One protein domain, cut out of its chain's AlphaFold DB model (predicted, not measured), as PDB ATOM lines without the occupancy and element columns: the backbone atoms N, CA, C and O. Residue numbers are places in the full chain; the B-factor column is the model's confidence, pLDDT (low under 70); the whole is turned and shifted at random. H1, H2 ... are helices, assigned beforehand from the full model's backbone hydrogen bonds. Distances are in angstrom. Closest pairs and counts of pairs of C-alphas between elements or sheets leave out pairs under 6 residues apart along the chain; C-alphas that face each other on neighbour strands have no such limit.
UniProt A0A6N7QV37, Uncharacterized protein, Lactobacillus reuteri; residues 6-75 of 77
ATOM      1  N   ASP A   6     149.489 198.036  77.075       97.06
ATOM      2  CA  ASP A   6     148.204 197.594  77.626       97.06
ATOM      3  C   ASP A   6     148.164 197.717  79.156       97.06
ATOM      4  O   ASP A   6     147.163 198.156  79.724       97.06
ATOM      5  N   GLU A   7     149.269 197.378  79.833       97.81
ATOM      6  CA  GLU A   7     149.390 197.570  81.280       97.81
ATOM      7  C   GLU A   7     149.277 199.062  81.639       97.81
ATOM      8  O   GLU A   7     148.616 199.417  82.613       97.81
ATOM      9  N   GLN A   8     149.887 199.943  80.840       97.44
ATOM     10  CA  GLN A   8     149.840 201.388  81.038       97.44
ATOM     11  C   GLN A   8     148.413 201.920  80.886       97.44
ATOM     12  O   GLN A   8     147.966 202.682  81.736       97.44
ATOM     13  N   VAL A   9     147.670 201.465  79.871       97.00
ATOM     14  CA  VAL A   9     146.259 201.840  79.680       97.00
ATOM     15  C   VAL A   9     145.414 201.491  80.907       97.00
ATOM     16  O   VAL A   9     144.618 202.316  81.355       97.00
ATOM     17  N   LEU A  10     145.587 200.290  81.473       97.00
ATOM     18  CA  LEU A  10     144.853 199.894  82.678       97.00
ATOM     19  C   LEU A  10     145.270 200.716  83.899       97.00
ATOM     20  O   LEU A  10     144.411 201.159  84.659       97.00
ATOM     21  N   TYR A  11     146.569 200.949  84.079       96.88
ATOM     22  CA  TYR A  11     147.073 201.763  85.181       96.88
ATOM     23  C   TYR A  11     146.543 203.202  85.114       96.88
ATOM     24  O   TYR A  11     145.999 203.686  86.105       96.88
ATOM     25  N   ASP A  12     146.608 203.851  83.950       95.69
ATOM     26  CA  ASP A  12     146.122 205.223  83.758       95.69
ATOM     27  C   ASP A  12     144.622 205.330  84.060       95.69
ATOM     28  O   ASP A  12     144.169 206.303  84.666       95.69
ATOM     29  N   PHE A  13     143.843 204.315  83.679       95.56
ATOM     30  CA  PHE A  13     142.428 204.226  84.024       95.56
ATOM     31  C   PHE A  13     142.210 204.091  85.536       95.56
ATOM     32  O   PHE A  13     141.443 204.865  86.117       95.56
ATOM     33  N   PHE A  14     142.901 203.150  86.190       95.50
ATOM     34  CA  PHE A  14     142.785 202.940  87.635       95.50
ATOM     35  C   PHE A  14     143.170 204.188  88.429       95.50
ATOM     36  O   PHE A  14     142.485 204.525  89.391       95.50
ATOM     37  N   ILE A  15     144.219 204.895  88.011       94.81
ATOM     38  CA  ILE A  15     144.655 206.146  88.627       94.81
ATOM     39  C   ILE A  15     143.628 207.254  88.397       94.81
ATOM     40  O   ILE A  15     143.116 207.811  89.368       94.81
ATOM     41  N   ALA A  16     143.273 207.543  87.143       92.31
ATOM     42  CA  ALA A  16     142.396 208.666  86.808       92.31
ATOM     43  C   ALA A  16     141.027 208.570  87.498       92.31
ATOM     44  O   ALA A  16     140.480 209.570  87.958       92.31
ATOM     45  N   VAL A  17     140.475 207.362  87.587       91.25
ATOM     46  CA  VAL A  17     139.162 207.121  88.190       91.25
ATOM     47  C   VAL A  17     139.270 206.857  89.693       91.25
ATOM     48  O   VAL A  17     138.452 207.352  90.472       91.25
ATOM     49  N   GLY A  18     140.271 206.093  90.123       90.50
ATOM     50  CA  GLY A  18     140.433 205.698  91.518       90.50
ATOM     51  C   GLY A  18     140.919 206.829  92.423       90.50
ATOM     52  O   GLY A  18     140.528 206.876  93.587       90.50
ATOM     53  N   GLN A  19     141.695 207.790  91.907       87.31
ATOM     54  CA  GLN A  19     142.116 208.969  92.678       87.31
ATOM     55  C   GLN A  19     140.942 209.885  93.037       87.31
ATOM     56  O   GLN A  19     140.908 210.400  94.156       87.31
ATOM     57  N   LEU A  20     139.955 210.043  92.143       82.81
ATOM     58  CA  LEU A  20     138.762 210.864  92.398       82.81
ATOM     59  C   LEU A  20     138.002 210.393  93.643       82.81
ATOM     60  O   LEU A  20     137.541 211.205  94.439       82.81
ATOM     61  N   MET A  21     137.922 209.074  93.826       82.75
ATOM     62  CA  MET A  21     137.208 208.441  94.938       82.75
ATOM     63  C   MET A  21     138.136 207.957  96.059       82.75
ATOM     64  O   MET A  21     137.662 207.372  97.030       82.75
ATOM     65  N   LYS A  22     139.456 208.161  95.922       87.00
ATOM     66  CA  LYS A  22     140.507 207.566  96.768       87.00
ATOM     67  C   LYS A  22     140.314 206.059  97.008       87.00
ATOM     68  O   LYS A  22     140.591 205.552  98.094       87.00
ATOM     69  N   SER A  23     139.815 205.344  96.004       89.25
ATOM     70  CA  SER A  23     139.507 203.919  96.093       89.25
ATOM     71  C   SER A  23     139.701 203.225  94.752       89.25
ATOM     72  O   SER A  23     139.308 203.745  93.710       89.25
ATOM     73  N   ILE A  24     140.269 202.018  94.796       93.69
ATOM     74  CA  ILE A  24     140.385 201.139  93.629       93.69
ATOM     75  C   ILE A  24     139.063 200.432  93.296       93.69
ATOM     76  O   ILE A  24     138.872 199.970  92.175       93.69
ATOM     77  N   ASP A  25     138.123 200.377  94.239       92.44
ATOM     78  CA  ASP A  25     136.872 199.639  94.057       92.44
ATOM     79  C   ASP A  25     135.995 200.299  92.988       92.44
ATOM     80  O   ASP A  25     135.313 199.622  92.221       92.44
ATOM     81  N   TYR A  26     136.053 201.631  92.891       89.94
ATOM     82  CA  TYR A  26     135.266 202.389  91.925       89.94
ATOM     83  C   TYR A  26     135.646 202.093  90.462       89.94
ATOM     84  O   TYR A  26     134.758 201.701  89.699       89.94
ATOM     85  N   PRO A  27     136.921 202.197  90.029       93.00
ATOM     86  CA  PRO A  27     137.281 201.804  88.669       93.00
ATOM     87  C   PRO A  27     137.049 200.315  88.381       93.00
ATOM     88  O   PRO A  27     136.723 199.977  87.245       93.00
ATOM     89  N   LEU A  28     137.158 199.427  89.376       93.81
ATOM     90  CA  LEU A  28     136.824 198.009  89.199       93.81
ATOM     91  C   LEU A  28     135.326 197.797  88.944       93.81
ATOM     92  O   LEU A  28     134.964 197.024  88.059       93.81
ATOM     93  N   ALA A  29     134.456 198.514  89.660       90.38
ATOM     94  CA  ALA A  29     133.015 198.474  89.422       90.38
ATOM     95  C   ALA A  29     132.660 198.970  88.011       90.38
ATOM     96  O   ALA A  29     131.890 198.321  87.308       90.38
ATOM     97  N   ILE A  30     133.279 200.070  87.565       90.31
ATOM     98  CA  ILE A  30     133.120 200.595  86.199       90.31
ATOM     99  C   ILE A  30     133.549 199.563  85.157       90.31
ATOM    100  O   ILE A  30     132.819 199.317  84.198       90.31
ATOM    101  N   LEU A  31     134.725 198.961  85.349       91.44
ATOM    102  CA  LEU A  31     135.267 197.966  84.433       91.44
ATOM    103  C   LEU A  31     134.333 196.758  84.324       91.44
ATOM    104  O   LEU A  31     134.011 196.340  83.215       91.44
ATOM    105  N   ASN A  32     133.831 196.267  85.461       89.81
ATOM    106  CA  ASN A  32     132.865 195.177  85.506       89.81
ATOM    107  C   ASN A  32     131.583 195.525  84.735       89.81
ATOM    108  O   ASN A  32     131.161 194.746  83.879       89.81
ATOM    109  N   THR A  33     131.012 196.713  84.963       88.62
ATOM    110  CA  THR A  33     129.835 197.191  84.220       88.62
ATOM    111  C   THR A  33     130.099 197.195  82.718       88.62
ATOM    112  O   THR A  33     129.338 196.594  81.961       88.62
ATOM    113  N   TRP A  34     131.210 197.791  82.276       89.06
ATOM    114  CA  TRP A  34     131.572 197.866  80.859       89.06
ATOM    115  C   TRP A  34     131.742 196.502  80.193       89.06
ATOM    116  O   TRP A  34     131.434 196.369  79.012       89.06
ATOM    117  N   THR A  35     132.215 195.498  80.929       87.94
ATOM    118  CA  THR A  35     132.443 194.148  80.392       87.94
ATOM    119  C   THR A  35     131.237 193.222  80.529       87.94
ATOM    120  O   THR A  35     131.163 192.217  79.830       87.94
ATOM    121  N   SER A  36     130.285 193.554  81.404       84.44
ATOM    122  CA  SER A  36     129.078 192.751  81.655       84.44
ATOM    123  C   SER A  36     127.975 192.929  80.603       84.44
ATOM    124  O   SER A  36     126.998 192.186  80.618       84.44
ATOM    125  N   GLY A  37     128.121 193.893  79.687       70.88
ATOM    126  CA  GLY A  37     127.110 194.207  78.671       70.88
ATOM    127  C   GLY A  37     125.931 195.037  79.188       70.88
ATOM    128  O   GLY A  37     125.015 195.326  78.422       70.88
ATOM    129  N   ASP A  38     125.951 195.458  80.457       69.12
ATOM    130  CA  ASP A  38     124.979 196.401  81.016       69.12
ATOM    131  C   ASP A  38     125.368 197.842  80.632       69.12
ATOM    132  O   ASP A  38     125.965 198.604  81.400       69.12
ATOM    133  N   GLU A  39     125.096 198.201  79.372       56.62
ATOM    134  CA  GLU A  39     125.481 199.489  78.774       56.62
ATOM    135  C   GLU A  39     124.816 200.710  79.441       56.62
ATOM    136  O   GLU A  39     125.247 201.841  79.212       56.62
ATOM    137  N   GLY A  40     123.793 200.503  80.279       54.81
ATOM    138  CA  GLY A  40     122.981 201.574  80.858       54.81
ATOM    139  C   GLY A  40     123.492 202.163  82.176       54.81
ATOM    140  O   GLY A  40     123.039 203.240  82.560       54.81
ATOM    141  N   ALA A  41     124.403 201.495  82.890       55.78
ATOM    142  CA  ALA A  41     124.562 201.772  84.320       55.78
ATOM    143  C   ALA A  41     125.667 202.780  84.690       55.78
ATOM    144  O   ALA A  41     125.548 203.443  85.720       55.78
ATOM    145  N   VAL A  42     126.748 202.920  83.904       62.56
ATOM    146  CA  VAL A  42     127.885 203.773  84.310       62.56
ATOM    147  C   VAL A  42     128.542 204.511  83.135       62.56
ATOM    148  O   VAL A  42     129.465 204.016  82.480       62.56
ATOM    149  N   THR A  43     128.108 205.754  82.905       60.53
ATOM    150  CA  THR A  43     128.803 206.722  82.044       60.53
ATOM    151  C   THR A  43     129.886 207.434  82.843       60.53
ATOM    152  O   THR A  43     129.652 208.475  83.456       60.53
ATOM    153  N   THR A  44     131.098 206.890  82.843       65.00
ATOM    154  CA  THR A  44     132.269 207.708  83.174       65.00
ATOM    155  C   THR A  44     132.632 208.455  81.898       65.00
ATOM    156  O   THR A  44     132.680 207.851  80.829       65.00
ATOM    157  N   GLY A  45     132.860 209.768  81.951       72.19
ATOM    158  CA  GLY A  45     133.293 210.554  80.784       72.19
ATOM    159  C   GLY A  45     134.703 210.198  80.285       72.19
ATOM    160  O   GLY A  45     135.389 211.045  79.720       72.19
ATOM    161  N   TYR A  46     135.181 208.981  80.554       83.44
ATOM    162  CA  TYR A  46     136.521 208.518  80.247       83.44
ATOM    163  C   TYR A  46     136.630 208.152  78.765       83.44
ATOM    164  O   TYR A  46     136.132 207.126  78.301       83.44
ATOM    165  N   ILE A  47     137.322 209.010  78.020       85.56
ATOM    166  CA  ILE A  47     137.405 208.992  76.553       85.56
ATOM    167  C   ILE A  47     138.099 207.755  75.958       85.56
ATOM    168  O   ILE A  47     138.036 207.544  74.750       85.56
ATOM    169  N   TYR A  48     138.765 206.936  76.778       90.75
ATOM    170  CA  TYR A  48     139.515 205.756  76.332       90.75
ATOM    171  C   TYR A  48     138.871 204.422  76.740       90.75
ATOM    172  O   TYR A  48     139.572 203.412  76.791       90.75
ATOM    173  N   LYS A  49     137.551 204.396  76.996       90.25
ATOM    174  CA  LYS A  49     136.780 203.184  77.350       90.25
ATOM    175  C   LYS A  49     137.178 201.951  76.526       90.25
ATOM    176  O   LYS A  49     137.576 200.943  77.101       90.25
ATOM    177  N   ASP A  50     137.144 202.042  75.198       91.50
ATOM    178  CA  ASP A  50     137.406 200.886  74.328       91.50
ATOM    179  C   ASP A  50     138.840 200.359  74.462       91.50
ATOM    180  O   ASP A  50     139.075 199.154  74.408       91.50
ATOM    181  N   LYS A  51     139.818 201.245  74.694       94.75
ATOM    182  CA  LYS A  51     141.208 200.835  74.944       94.75
ATOM    183  C   LYS A  51     141.334 200.086  76.267       94.75
ATOM    184  O   LYS A  51     142.041 199.087  76.316       94.75
ATOM    185  N   VAL A  52     140.629 200.539  77.305       95.12
ATOM    186  CA  VAL A  52     140.602 199.881  78.620       95.12
ATOM    187  C   VAL A  52     139.990 198.487  78.511       95.12
ATOM    188  O   VAL A  52     140.590 197.530  78.991       95.12
ATOM    189  N   ILE A  53     138.849 198.350  77.829       93.75
ATOM    190  CA  ILE A  53     138.194 197.050  77.617       93.75
ATOM    191  C   ILE A  53     139.112 196.105  76.829       93.75
ATOM    192  O   ILE A  53     139.312 194.960  77.233       93.75
ATOM    193  N   ASN A  54     139.727 196.594  75.748       95.00
ATOM    194  CA  ASN A  54     140.649 195.801  74.934       95.00
ATOM    195  C   ASN A  54     141.894 195.351  75.714       95.00
ATOM    196  O   ASN A  54     142.330 194.213  75.556       95.00
ATOM    197  N   ALA A  55     142.466 196.223  76.549       96.25
ATOM    198  CA  ALA A  55     143.605 195.882  77.397       96.25
ATOM    199  C   ALA A  55     143.214 194.874  78.490       96.25
ATOM    200  O   ALA A  55     143.937 193.908  78.721       96.25
ATOM    201  N   TYR A  56     142.048 195.052  79.119       95.12
ATOM    202  CA  TYR A  56     141.530 194.148  80.149       95.12
ATOM    203  C   TYR A  56     141.247 192.739  79.614       95.12
ATOM    204  O   TYR A  56     141.499 191.756  80.305       95.12
ATOM    205  N   GLY A  57     140.781 192.627  78.367       93.25
ATOM    206  CA  GLY A  57     140.541 191.336  77.718       93.25
ATOM    207  C   GLY A  57     141.805 190.506  77.456       93.25
ATOM    208  O   GLY A  57     141.693 189.348  77.052       93.25
ATOM    209  N   LYS A  58     143.008 191.061  77.663       94.62
ATOM    210  CA  LYS A  58     144.277 190.363  77.435       94.62
ATOM    211  C   LYS A  58     144.757 189.641  78.706       94.62
ATOM    212  O   LYS A  58     144.810 190.240  79.782       94.62
ATOM    213  N   PRO A  59     145.174 188.368  78.600       92.88
ATOM    214  CA  PRO A  59     145.609 187.589  79.754       92.88
ATOM    215  C   PRO A  59     146.889 188.165  80.373       92.88
ATOM    216  O   PRO A  59     147.841 188.493  79.668       92.88
ATOM    217  N   GLY A  60     146.917 188.254  81.705       91.62
ATOM    218  CA  GLY A  60     148.096 188.673  82.472       91.62
ATOM    219  C   GLY A  60     148.383 190.179  82.485       91.62
ATOM    220  O   GLY A  60     149.392 190.588  83.050       91.62
ATOM    221  N   VAL A  61     147.519 191.015  81.900       94.62
ATOM    222  CA  VAL A  61     147.735 192.473  81.828       94.62
ATOM    223  C   VAL A  61     147.255 193.202  83.091       94.62
ATOM    224  O   VAL A  61     147.717 194.301  83.367       94.62
ATOM    225  N   MET A  62     146.365 192.608  83.895       94.38
ATOM    226  CA  MET A  62     145.687 193.304  85.002       94.38
ATOM    227  C   MET A  62     146.505 193.418  86.299       94.38
ATOM    228  O   MET A  62     146.489 194.471  86.937       94.38
ATOM    229  N   ASP A  63     147.202 192.359  86.714       95.31
ATOM    230  CA  ASP A  63     147.711 192.239  88.092       95.31
ATOM    231  C   ASP A  63     148.694 193.354  88.469       95.31
ATOM    232  O   ASP A  63     148.596 193.985  89.525       95.31
ATOM    233  N   LYS A  64     149.646 193.625  87.576       95.56
ATOM    234  CA  LYS A  64     150.704 194.613  87.784       95.56
ATOM    235  C   LYS A  64     150.188 196.059  87.809       95.56
ATOM    236  O   LYS A  64     150.514 196.756  88.773       95.56
ATOM    237  N   PRO A  65     149.403 196.547  86.828       96.94
ATOM    238  CA  PRO A  65     148.843 197.893  86.899       96.94
ATOM    239  C   PRO A  65     147.878 198.069  88.073       96.94
ATOM    240  O   PRO A  65     147.909 199.120  88.712       96.94
ATOM    241  N   LEU A  66     147.092 197.043  88.422       95.69
ATOM    242  CA  LEU A  66     146.217 197.081  89.596       95.69
ATOM    243  C   LEU A  66     147.022 197.260  90.890       95.69
ATOM    244  O   LEU A  66     146.716 198.139  91.695       95.69
ATOM    245  N   TYR A  67     148.079 196.466  91.076       95.31
ATOM    246  CA  TYR A  67     148.964 196.574  92.237       95.31
ATOM    247  C   TYR A  67     149.576 197.973  92.367       95.31
ATOM    248  O   TYR A  67     149.526 198.570  93.444       95.31
ATOM    249  N   LEU A  68     150.128 198.513  91.275       95.31
ATOM    250  CA  LEU A  68     150.744 199.843  91.279       95.31
ATOM    251  C   LEU A  68     149.721 200.940  91.585       95.31
ATOM    252  O   LEU A  68     149.992 201.796  92.427       95.31
ATOM    253  N   ALA A  69     148.534 200.874  90.979       95.06
ATOM    254  CA  ALA A  69     147.476 201.844  91.232       95.06
ATOM    255  C   ALA A  69     147.004 201.821  92.693       95.06
ATOM    256  O   ALA A  69     146.832 202.876  93.299       95.06
ATOM    257  N   ILE A  70     146.862 200.637  93.306       94.38
ATOM    258  CA  ILE A  70     146.509 200.516  94.732       94.38
ATOM    259  C   ILE A  70     147.554 201.192  95.616       94.38
ATOM    260  O   ILE A  70     147.182 201.925  96.535       94.38
ATOM    261  N   LYS A  71     148.848 200.949  95.363       92.81
ATOM    262  CA  LYS A  71     149.918 201.585  96.144       92.81
ATOM    263  C   LYS A  71     149.841 203.099  96.046       92.81
ATOM    264  O   LYS A  71     149.935 203.772  97.066       92.81
ATOM    265  N   GLU A  72     149.649 203.619  94.843       93.50
ATOM    266  CA  GLU A  72     149.620 205.055  94.601       93.50
ATOM    267  C   GLU A  72     148.397 205.730  95.222       93.50
ATOM    268  O   GLU A  72     148.540 206.708  95.951       93.50
ATOM    269  N   ILE A  73     147.204 205.161  95.032       90.56
ATOM    270  CA  ILE A  73     145.962 205.681  95.620       90.56
ATOM    271  C   ILE A  73     146.032 205.674  97.155       90.56
ATOM    272  O   ILE A  73     145.555 206.609  97.798       90.56
ATOM    273  N   LYS A  74     146.643 204.642  97.757       86.19
ATOM    274  CA  LYS A  74     146.818 204.530  99.216       86.19
ATOM    275  C   LYS A  74     148.021 205.311  99.763       86.19
ATOM    276  O   LYS A  74     148.211 205.327 100.978       86.19
ATOM    277  N   GLY A  75     148.823 205.945  98.906       80.75
ATOM    278  CA  GLY A  75     150.014 206.698  99.311       80.75
ATOM    279  C   GLY A  75     151.159 205.831  99.848       80.75
ATOM    280  O   GLY A  75     151.965 206.308 100.639       80.75
TER     281      GLY A  75
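What this domain is: This is residues 6 to 75 of the 77 residues of an uncharacterized protein of Lactobacillus reuteri (UniProt A0A6N7QV37). Four helices form a small body in which H1 takes the middle: H4 runs beside it on one side, while on the other side H2 meets H1 by its residues 25 to 28 and slants away from it, and H3 packs steeply tilted on residues 6 to 13 of H1. The long link of residues 37 to 48 loops at the end of the longest axis away from H4. The printed part has 70 residues with four named helices, H1 to H4 in chain order, and no named strand; its class is all helix. It is compact, with a radius of gyration of the C-alphas of 11.2 A and spans of 33 by 26 by 18 A.

How they stand to each other: H1, residues 6 to 21, is the hub and touches three helices. With residues 13 to 18 alone it touches residues 25 to 28 of H2, residues 25 to 36; the closest C-alphas, of Val 17 and Pro 27, are 5.7 A apart, at a steep tilt of 55 degrees, opposite ways. With residues 6 to 13 alone H1 touches H3, residues 49 to 56, at a steep tilt of 60 degrees, opposite ways; the closest C-alphas, of Asp 6 and Ala 55, are 4.9 A apart. H2 and H3 only just touch, with 3 pairs of C-alphas within 8 A, the closest those of Thr 35 and Ile 53 at 7.0 A, and stand about perpendicular at 87 degrees. H1 touches H4, residues 63 to 73, at a shallow tilt of 30 degrees, the same way; the closest C-alphas, of Tyr 11 and Pro 65, are 4.6 A apart. H4 is apart from H2 and H3. Every O i to N i+4 pair is within hydrogen-bond range in H2, H3 and H4, and 10 of 12 are in H1.

Where its parts are: H1 begins at C-alpha 6 (148.204, 197.594, 77.626) and is 23.2 A long from first to last C-alpha. H2 measures 16.2 A, H3 10.6 A and H4 15.5 A, ending at C-alpha 73 (145.962, 205.681, 95.620).

The domain as a whole: The C-alphas of Gly 37 and Gly 75 are the two farthest apart, 33.3 A. The printed part has no cut. The link from H2 to H3 is long, and pLDDT is under 70 at residues 38 to 44.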